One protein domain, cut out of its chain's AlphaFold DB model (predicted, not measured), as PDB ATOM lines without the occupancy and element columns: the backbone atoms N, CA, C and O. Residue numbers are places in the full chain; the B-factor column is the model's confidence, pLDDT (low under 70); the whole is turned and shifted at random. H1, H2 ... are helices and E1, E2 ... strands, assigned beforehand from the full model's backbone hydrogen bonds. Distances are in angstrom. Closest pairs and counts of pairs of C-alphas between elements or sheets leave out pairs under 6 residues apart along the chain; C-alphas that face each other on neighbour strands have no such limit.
ATOM      1  N   ASP A  66      -6.086 -12.246 -52.431       73.19
ATOM      2  CA  ASP A  66      -4.930 -11.821 -53.195       73.19
ATOM      3  C   ASP A  66      -3.742 -11.792 -52.233       73.19
ATOM      4  O   ASP A  66      -3.377 -10.762 -51.666       73.19
ATOM      5  N   TRP A  67      -3.182 -12.980 -52.007       73.12
ATOM      6  CA  TRP A  67      -2.066 -13.203 -51.100       73.12
ATOM      7  C   TRP A  67      -0.855 -12.354 -51.470       73.12
ATOM      8  O   TRP A  67      -0.063 -12.027 -50.591       73.12
ATOM      9  N   TYR A  68      -0.708 -11.991 -52.748       74.62
ATOM     10  CA  TYR A  68       0.360 -11.107 -53.182       74.62
ATOM     11  C   TYR A  68       0.137  -9.693 -52.647       74.62
ATOM     12  O   TYR A  68       1.020  -9.151 -51.983       74.62
ATOM     13  N   THR A  69      -1.055  -9.130 -52.858       76.44
ATOM     14  CA  THR A  69      -1.410  -7.813 -52.309       76.44
ATOM     15  C   THR A  69      -1.332  -7.807 -50.782       76.44
ATOM     16  O   THR A  69      -0.716  -6.914 -50.203       76.44
ATOM     17  N   GLU A  70      -1.850  -8.842 -50.118       76.31
ATOM     18  CA  GLU A  70      -1.813  -8.930 -48.654       76.31
ATOM     19  C   GLU A  70      -0.378  -9.061 -48.112       76.31
ATOM     20  O   GLU A  70      -0.026  -8.448 -47.106       76.31
ATOM     21  N   MET A  71       0.499  -9.792 -48.806       77.00
ATOM     22  CA  MET A  71       1.923  -9.860 -48.462       77.00
ATOM     23  C   MET A  71       2.618  -8.506 -48.641       77.00
ATOM     24  O   MET A  71       3.407  -8.110 -47.781       77.00
ATOM     25  N   MET A  72       2.325  -7.787 -49.727       80.56
ATOM     26  CA  MET A  72       2.892  -6.459 -49.976       80.56
ATOM     27  C   MET A  72       2.465  -5.454 -48.904       80.56
ATOM     28  O   MET A  72       3.306  -4.700 -48.416       80.56
ATOM     29  N   GLU A  73       1.205  -5.495 -48.463       81.44
ATOM     30  CA  GLU A  73       0.730  -4.679 -47.340       81.44
ATOM     31  C   GLU A  73       1.476  -5.002 -46.038       81.44
ATOM     32  O   GLU A  73       1.869  -4.096 -45.302       81.44
ATOM     33  N   ILE A  74       1.721  -6.285 -45.745       81.00
ATOM     34  CA  ILE A  74       2.471  -6.686 -44.544       81.00
ATOM     35  C   ILE A  74       3.920  -6.181 -44.605       81.00
ATOM     36  O   ILE A  74       4.445  -5.695 -43.596       81.00
ATOM     37  N   LEU A  75       4.569  -6.267 -45.769       82.00
ATOM     38  CA  LEU A  75       5.925  -5.748 -45.969       82.00
ATOM     39  C   LEU A  75       5.979  -4.226 -45.801       82.00
ATOM     40  O   LEU A  75       6.857  -3.730 -45.095       82.00
ATOM     41  N   ASP A  76       5.018  -3.502 -46.377       83.31
ATOM     42  CA  ASP A  76       4.914  -2.045 -46.257       83.31
ATOM     43  C   ASP A  76       4.716  -1.603 -44.800       83.31
ATOM     44  O   ASP A  76       5.430  -0.728 -44.297       83.31
ATOM     45  N   ILE A  77       3.823  -2.279 -44.066       82.94
ATOM     46  CA  ILE A  77       3.616  -2.035 -42.633       82.94
ATOM     47  C   ILE A  77       4.909  -2.292 -41.855       82.94
ATOM     48  O   ILE A  77       5.276  -1.486 -41.001       82.94
ATOM     49  N   THR A  78       5.619  -3.382 -42.152       80.56
ATOM     50  CA  THR A  78       6.860  -3.751 -41.452       80.56
ATOM     51  C   THR A  78       7.973  -2.732 -41.705       80.56
ATOM     52  O   THR A  78       8.659  -2.311 -40.768       80.56
ATOM     53  N   GLN A  79       8.133  -2.291 -42.953       82.62
ATOM     54  CA  GLN A  79       9.102  -1.264 -43.327       82.62
ATOM     55  C   GLN A  79       8.767   0.072 -42.650       82.62
ATOM     56  O   GLN A  79       9.616   0.674 -41.994       82.62
ATOM     57  N   THR A  80       7.500   0.479 -42.704       82.69
ATOM     58  CA  THR A  80       7.030   1.716 -42.073       82.69
ATOM     59  C   THR A  80       7.175   1.668 -40.548       82.69
ATOM     60  O   THR A  80       7.540   2.663 -39.923       82.69
ATOM     61  N   MET A  81       6.943   0.509 -39.919       82.75
ATOM     62  CA  MET A  81       7.200   0.315 -38.489       82.75
ATOM     63  C   MET A  81       8.667   0.544 -38.153       82.75
ATOM     64  O   MET A  81       8.958   1.255 -37.193       82.75
ATOM     65  N   LYS A  82       9.588  -0.019 -38.938       82.00
ATOM     66  CA  LYS A  82      11.023   0.192 -38.737       82.00
ATOM     67  C   LYS A  82      11.359   1.683 -38.773       82.00
ATOM     68  O   LYS A  82      11.996   2.179 -37.845       82.00
ATOM     69  N   ASP A  83      10.867   2.402 -39.776       83.69
ATOM     70  CA  ASP A  83      11.171   3.823 -39.959       83.69
ATOM     71  C   ASP A  83      10.547   4.701 -38.860       83.69
ATOM     72  O   ASP A  83      11.185   5.633 -38.370       83.69
ATOM     73  N   ILE A  84       9.334   4.381 -38.401       86.94
ATOM     74  CA  ILE A  84       8.664   5.113 -37.318       86.94
ATOM     75  C   ILE A  84       9.296   4.804 -35.953       86.94
ATOM     76  O   ILE A  84       9.533   5.718 -35.166       86.94
ATOM     77  N   PHE A  85       9.554   3.537 -35.623       81.88
ATOM     78  CA  PHE A  85      10.036   3.174 -34.288       81.88
ATOM     79  C   PHE A  85      11.526   3.461 -34.086       81.88
ATOM     80  O   PHE A  85      11.903   3.814 -32.967       81.88
ATOM     81  N   LEU A  86      12.351   3.368 -35.136       81.38
ATOM     82  CA  LEU A  86      13.781   3.691 -35.058       81.38
ATOM     83  C   LEU A  86      14.071   5.189 -35.178       81.38
ATOM     84  O   LEU A  86      15.154   5.623 -34.795       81.38
ATOM     85  N   ASN A  87      13.130   5.994 -35.679       83.19
ATOM     86  CA  ASN A  87      13.311   7.437 -35.755       83.19
ATOM     87  C   ASN A  87      12.929   8.111 -34.421       83.19
ATOM     88  O   ASN A  87      11.747   8.176 -34.072       83.19
ATOM     89  N   PRO A  88      13.887   8.698 -33.679       76.19
ATOM     90  CA  PRO A  88      13.604   9.355 -32.403       76.19
ATOM     91  C   PRO A  88      12.743  10.619 -32.547       76.19
ATOM     92  O   PRO A  88      12.149  11.063 -31.568       76.19
ATOM     93  N   LYS A  89      12.637  11.187 -33.757       85.81
ATOM     94  CA  LYS A  89      11.784  12.349 -34.056       85.81
ATOM     95  C   LYS A  89      10.340  11.966 -34.385       85.81
ATOM     96  O   LYS A  89       9.516  12.854 -34.598       85.81
ATOM     97  N   SER A  90      10.015  10.673 -34.473       84.00
ATOM     98  CA  SER A  90       8.658  10.256 -34.813       84.00
ATOM     99  C   SER A  90       7.681  10.624 -33.690       84.00
ATOM    100  O   SER A  90       7.949  10.446 -32.498       84.00
ATOM    101  N   SER A  91       6.496  11.100 -34.072       87.50
ATOM    102  CA  SER A  91       5.465  11.446 -33.099       87.50
ATOM    103  C   SER A  91       4.855  10.192 -32.452       87.50
ATOM    104  O   SER A  91       4.788   9.116 -33.059       87.50
ATOM    105  N   LYS A  92       4.342  10.333 -31.220       83.12
ATOM    106  CA  LYS A  92       3.544   9.283 -30.556       83.12
ATOM    107  C   LYS A  92       2.298   8.913 -31.370       83.12
ATOM    108  O   LYS A  92       1.892   7.755 -31.370       83.12
ATOM    109  N   GLN A  93       1.722   9.883 -32.079       82.44
ATOM    110  CA  GLN A  93       0.556   9.681 -32.933       82.44
ATOM    111  C   GLN A  93       0.884   8.749 -34.109       82.44
ATOM    112  O   GLN A  93       0.170   7.774 -34.323       82.44
ATOM    113  N   SER A  94       2.023   8.954 -34.773       80.31
ATOM    114  CA  SER A  94       2.493   8.093 -35.870       80.31
ATOM    115  C   SER A  94       2.744   6.651 -35.408       80.31
ATOM    116  O   SER A  94       2.370   5.704 -36.094       80.31
ATOM    117  N   LYS A  95       3.309   6.468 -34.202       80.38
ATOM    118  CA  LYS A  95       3.487   5.141 -33.577       80.38
ATOM    119  C   LYS A  95       2.150   4.451 -33.299       80.38
ATOM    120  O   LYS A  95       2.021   3.248 -33.485       80.38
ATOM    121  N   ARG A  96       1.136   5.205 -32.871       78.69
ATOM    122  CA  ARG A  96      -0.206   4.661 -32.632       78.69
ATOM    123  C   ARG A  96      -0.896   4.266 -33.936       78.69
ATOM    124  O   ARG A  96      -1.496   3.200 -34.002       78.69
ATOM    125  N   GLU A  97      -0.804   5.101 -34.964       81.19
ATOM    126  CA  GLU A  97      -1.424   4.849 -36.270       81.19
ATOM    127  C   GLU A  97      -0.873   3.592 -36.941       81.19
ATOM    128  O   GLU A  97      -1.651   2.793 -37.462       81.19
ATOM    129  N   ILE A  98       0.441   3.361 -36.872       81.38
ATOM    130  CA  ILE A  98       1.036   2.156 -37.458       81.38
ATOM    131  C   ILE A  98       0.657   0.882 -36.688       81.38
ATOM    132  O   ILE A  98       0.392  -0.146 -37.306       81.38
ATOM    133  N   MET A  99       0.530   0.955 -35.358       76.94
ATOM    134  CA  MET A  99       0.029  -0.165 -34.546       76.94
ATOM    135  C   MET A  99      -1.434  -0.499 -34.871       76.94
ATOM    136  O   MET A  99      -1.805  -1.670 -34.929       76.94
ATOM    137  N   VAL A 100      -2.256   0.521 -35.152       76.75
ATOM    138  CA  VAL A 100      -3.635   0.326 -35.628       76.75
ATOM    139  C   VAL A 100      -3.650  -0.302 -37.025       76.75
ATOM    140  O   VAL A 100      -4.415  -1.236 -37.252       76.75
ATOM    141  N   LYS A 101      -2.788   0.147 -37.951       74.62
ATOM    142  CA  LYS A 101      -2.673  -0.446 -39.298       74.62
ATOM    143  C   LYS A 101      -2.248  -1.915 -39.260       74.62
ATOM    144  O   LYS A 101      -2.843  -2.733 -39.956       74.62
ATOM    145  N   ALA A 102      -1.307  -2.272 -38.388       70.75
ATOM    146  CA  ALA A 102      -0.929  -3.666 -38.144       70.75
ATOM    147  C   ALA A 102      -2.048  -4.508 -37.508       70.75
ATOM    148  O   ALA A 102      -1.879  -5.712 -37.313       70.75
ATOM    149  N   SER A 103      -3.200  -3.889 -37.208       64.31
ATOM    150  CA  SER A 103      -4.352  -4.523 -36.563       64.31
ATOM    151  C   SER A 103      -3.948  -5.233 -35.271       64.31
ATOM    152  O   SER A 103      -4.501  -6.274 -34.929       64.31
ATOM    153  N   SER A 104      -2.938  -4.688 -34.586       61.44
ATOM    154  CA  SER A 104      -2.392  -5.256 -33.366       61.44
ATOM    155  C   SER A 104      -3.339  -4.949 -32.217       61.44
ATOM    156  O   SER A 104      -3.304  -3.857 -31.648       61.44
ATOM    157  N   ASN A 105      -4.191  -5.910 -31.871       62.44
ATOM    158  CA  ASN A 105      -4.939  -5.833 -30.625       62.44
ATOM    159  C   ASN A 105      -4.006  -6.256 -29.488       62.44
ATOM    160  O   ASN A 105      -3.419  -7.334 -29.516       62.44
ATOM    161  N   LEU A 106      -3.844  -5.382 -28.501       65.69
ATOM    162  CA  LEU A 106      -3.049  -5.663 -27.313       65.69
ATOM    163  C   LEU A 106      -3.979  -6.181 -26.217       65.69
ATOM    164  O   LEU A 106      -4.896  -5.471 -25.810       65.69
ATOM    165  N   ILE A 107      -3.738  -7.402 -25.743       67.50
ATOM    166  CA  ILE A 107      -4.408  -7.955 -24.561       67.50
ATOM    167  C   ILE A 107      -3.380  -8.023 -23.443       67.50
ATOM    168  O   ILE A 107      -2.317  -8.612 -23.611       67.50
ATOM    169  N   TRP A 108      -3.696  -7.411 -22.310       57.44
ATOM    170  CA  TRP A 108      -2.870  -7.453 -21.111       57.44
ATOM    171  C   TRP A 108      -3.548  -8.352 -20.075       57.44
ATOM    172  O   TRP A 108      -4.661  -8.041 -19.658       57.44
ATOM    173  N   ASP A 109      -2.898  -9.450 -19.671       69.25
ATOM    174  CA  ASP A 109      -3.415 -10.386 -18.648       69.25
ATOM    175  C   ASP A 109      -2.854 -10.128 -17.236       69.25
ATOM    176  O   ASP A 109      -2.829 -11.027 -16.401       69.25
ATOM    177  N   GLU A 110      -2.374  -8.908 -16.974       69.88
ATOM    178  CA  GLU A 110      -1.643  -8.506 -15.755       69.88
ATOM    179  C   GLU A 110      -0.211  -9.047 -15.648       69.88
ATOM    180  O   GLU A 110       0.621  -8.411 -14.996       69.88
ATOM    181  N   LYS A 111       0.117 -10.159 -16.318       69.81
ATOM    182  CA  LYS A 111       1.472 -10.739 -16.351       69.81
ATOM    183  C   LYS A 111       2.116 -10.688 -17.735       69.81
ATOM    184  O   LYS A 111       3.332 -10.547 -17.839       69.81
ATOM    185  N   ASN A 112       1.314 -10.783 -18.786       64.25
ATOM    186  CA  ASN A 112       1.731 -10.945 -20.166       64.25
ATOM    187  C   ASN A 112       0.995  -9.955 -21.070       64.25
ATOM    188  O   ASN A 112      -0.214  -9.736 -20.956       64.25
ATOM    189  N   LEU A 113       1.745  -9.401 -22.025       69.56
ATOM    190  CA  LEU A 113       1.209  -8.618 -23.130       69.56
ATOM    191  C   LEU A 113       1.112  -9.510 -24.366       69.56
ATOM    192  O   LEU A 113       2.132  -9.879 -24.949       69.56
ATOM    193  N   TYR A 114      -0.106  -9.818 -24.793       69.50
ATOM    194  CA  TYR A 114      -0.359 -10.507 -26.051       69.50
ATOM    195  C   TYR A 114      -0.592  -9.492 -27.159       69.50
ATOM    196  O   TYR A 114      -1.402  -8.575 -27.025       69.50
ATOM    197  N   ILE A 115       0.101  -9.691 -28.278       68.00
ATOM    198  CA  ILE A 115      -0.094  -8.923 -29.503       68.00
ATOM    199  C   ILE A 115      -0.870  -9.811 -30.474       68.00
ATOM    200  O   ILE A 115      -0.301 -10.669 -31.151       68.00
ATOM    201  N   LEU A 116      -2.185  -9.625 -30.529       66.62
ATOM    202  CA  LEU A 116      -3.035 -10.277 -31.513       66.62
ATOM    203  C   LEU A 116      -2.816  -9.606 -32.865       66.62
ATOM    204  O   LEU A 116      -3.233  -8.472 -33.085       66.62
ATOM    205  N   SER A 117      -2.148 -10.324 -33.756       68.81
ATOM    206  CA  SER A 117      -1.920  -9.904 -35.137       68.81
ATOM    207  C   SER A 117      -2.916 -10.598 -36.066       68.81
ATOM    208  O   SER A 117      -3.450 -11.660 -35.727       68.81
ATOM    209  N   LYS A 118      -3.147 -10.038 -37.262       70.50
ATOM    210  CA  LYS A 118      -3.916 -10.727 -38.314       70.50
ATOM    211  C   LYS A 118      -3.363 -12.137 -38.554       70.50
ATOM    212  O   LYS A 118      -2.152 -12.358 -38.507       70.50
ATOM    213  N   LYS A 119      -4.248 -13.088 -38.876       73.44
ATOM    214  CA  LYS A 119      -3.876 -14.483 -39.167       73.44
ATOM    215  C   LYS A 119      -2.798 -14.574 -40.254       73.44
ATOM    216  O   LYS A 119      -1.870 -15.358 -40.103       73.44
ATOM    217  N   SER A 120      -2.885 -13.749 -41.295       72.06
ATOM    218  CA  SER A 120      -1.895 -13.666 -42.377       72.06
ATOM    219  C   SER A 120      -0.502 -13.257 -41.886       72.06
ATOM    220  O   SER A 120       0.484 -13.891 -42.260       72.06
ATOM    221  N   ILE A 121      -0.408 -12.290 -40.966       72.75
ATOM    222  CA  ILE A 121       0.857 -11.897 -40.318       72.75
ATOM    223  C   ILE A 121       1.430 -13.065 -39.508       72.75
ATOM    224  O   ILE A 121       2.612 -13.379 -39.633       72.75
ATOM    225  N   ASN A 122       0.596 -13.749 -38.720       75.12
ATOM    226  CA  ASN A 122       1.042 -14.905 -37.936       75.12
ATOM    227  C   ASN A 122       1.545 -16.040 -38.835       75.12
ATOM    228  O   ASN A 122       2.587 -16.623 -38.551       75.12
ATOM    229  N   VAL A 123       0.854 -16.324 -39.943       78.81
ATOM    230  CA  VAL A 123       1.280 -17.333 -40.926       78.81
ATOM    231  C   VAL A 123       2.631 -16.967 -41.541       78.81
ATOM    232  O   VAL A 123       3.492 -17.837 -41.653       78.81
ATOM    233  N   LEU A 124       2.856 -15.696 -41.884       75.12
ATOM    234  CA  LEU A 124       4.150 -15.236 -42.388       75.12
ATOM    235  C   LEU A 124       5.258 -15.419 -41.341       75.12
ATOM    236  O   LEU A 124       6.318 -15.961 -41.648       75.12
ATOM    237  N   VAL A 125       5.008 -15.002 -40.097       75.75
ATOM    238  CA  VAL A 125       5.969 -15.121 -38.990       75.75
ATOM    239  C   VAL A 125       6.317 -16.584 -38.718       75.75
ATOM    240  O   VAL A 125       7.497 -16.923 -38.623       75.75
ATOM    241  N   GLU A 126       5.319 -17.462 -38.632       78.69
ATOM    242  CA  GLU A 126       5.531 -18.900 -38.443       78.69
ATOM    243  C   GLU A 126       6.222 -19.540 -39.651       78.69
ATOM    244  O   GLU A 126       7.110 -20.375 -39.482       78.69
ATOM    245  N   GLY A 127       5.910 -19.095 -40.870       77.38
ATOM    246  CA  GLY A 127       6.615 -19.500 -42.084       77.38
ATOM    247  C   GLY A 127       8.102 -19.142 -42.035       77.38
ATOM    248  O   GLY A 127       8.950 -19.997 -42.288       77.38
ATOM    249  N   ILE A 128       8.437 -17.912 -41.633       74.62
ATOM    250  CA  ILE A 128       9.827 -17.466 -41.460       74.62
ATOM    251  C   ILE A 128      10.522 -18.279 -40.363       74.62
ATOM    252  O   ILE A 128      11.640 -18.743 -40.576       74.62
ATOM    253  N   LYS A 129       9.877 -18.509 -39.211       74.69
ATOM    254  CA  LYS A 129      10.426 -19.362 -38.139       74.69
ATOM    255  C   LYS A 129      10.667 -20.797 -38.616       74.69
ATOM    256  O   LYS A 129      11.709 -21.379 -38.319       74.69
ATOM    257  N   GLY A 130       9.737 -21.354 -39.389       77.19
ATOM    258  CA  GLY A 130       9.851 -22.685 -39.979       77.19
ATOM    259  C   GLY A 130      10.950 -22.784 -41.039       77.19
ATOM    260  O   GLY A 130      11.626 -23.805 -41.136       77.19
ATOM    261  N   MET A 131      11.175 -21.725 -41.819       74.25
ATOM    262  CA  MET A 131      12.307 -21.650 -42.747       74.25
ATOM    263  C   MET A 131      13.633 -21.542 -41.990       74.25
ATOM    264  O   MET A 131      14.574 -22.276 -42.295       74.25
ATOM    265  N   LYS A 132      13.683 -20.703 -40.948       69.75
ATOM    266  CA  LYS A 132      14.841 -20.555 -40.053       69.75
ATOM    267  C   LYS A 132      15.248 -21.869 -39.388       69.75
ATOM    268  O   LYS A 132      16.436 -22.155 -39.302       69.75
ATOM    269  N   SER A 133      14.291 -22.687 -38.949       73.06
ATOM    270  CA  SER A 133      14.599 -23.969 -38.300       73.06
ATOM    271  C   SER A 133      15.151 -25.024 -39.263       73.06
ATOM    272  O   SER A 133      15.886 -25.915 -38.839       73.06
TER     273      SER A 133
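Overview. This is residues 66 to 133 of the 161 residues of an uncharacterized protein of Candidatus Nomurabacteria bacterium (UniProt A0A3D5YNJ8). Helix H2 folds back beside the later part of the long helix H1; the hairpin E1-E2 sticks out with residues 108 to 113, and H3 runs crosswise to H1, residues 125 to 133 sticking out. The printed part has 68 residues, with three named helices and two antiparallel strands, order H1 H2 E1 E2 H3, mostly helix. It is only just loose, close to compact: radius of gyration of the C-alphas 13.6 A, spans 34 by 31 by 24 A.

Arrangement. H1, residues 67 to 86, touches H2, residues 92 to 101, with residues 77 to 85 alone, closest C-alphas Ile 84 and Lys 95, 6.4 A; this helical hairpin has a shallow tilt of 17 degrees, opposite ways. E1, residues 105 to 108, and E2, residues 113 to 116, form an antiparallel hairpin at 156 degrees; N 107 and O 114, 2.9 A, are within hydrogen-bond range. H3, residues 119 to 133, is close to H1 but not clearly touching, about perpendicular at 80 degrees; closest C-alphas Ile 74 and Ile 121, 6.9 A. Every O i to N i+4 pair in H1, H2 and H3 is within hydrogen-bond range.

Along the chain. H1, 28.2 A long from first to last C-alpha, begins at C-alpha 67 (-2.066, -13.203, -51.100). H3, 20.8 A, ends at C-alpha 133 (14.599, -23.969, -38.300).

Size, cuts and confidence. The printed part has no cut, and its four links are tight. Residues 103 to 117 and 132 have pLDDT under 70.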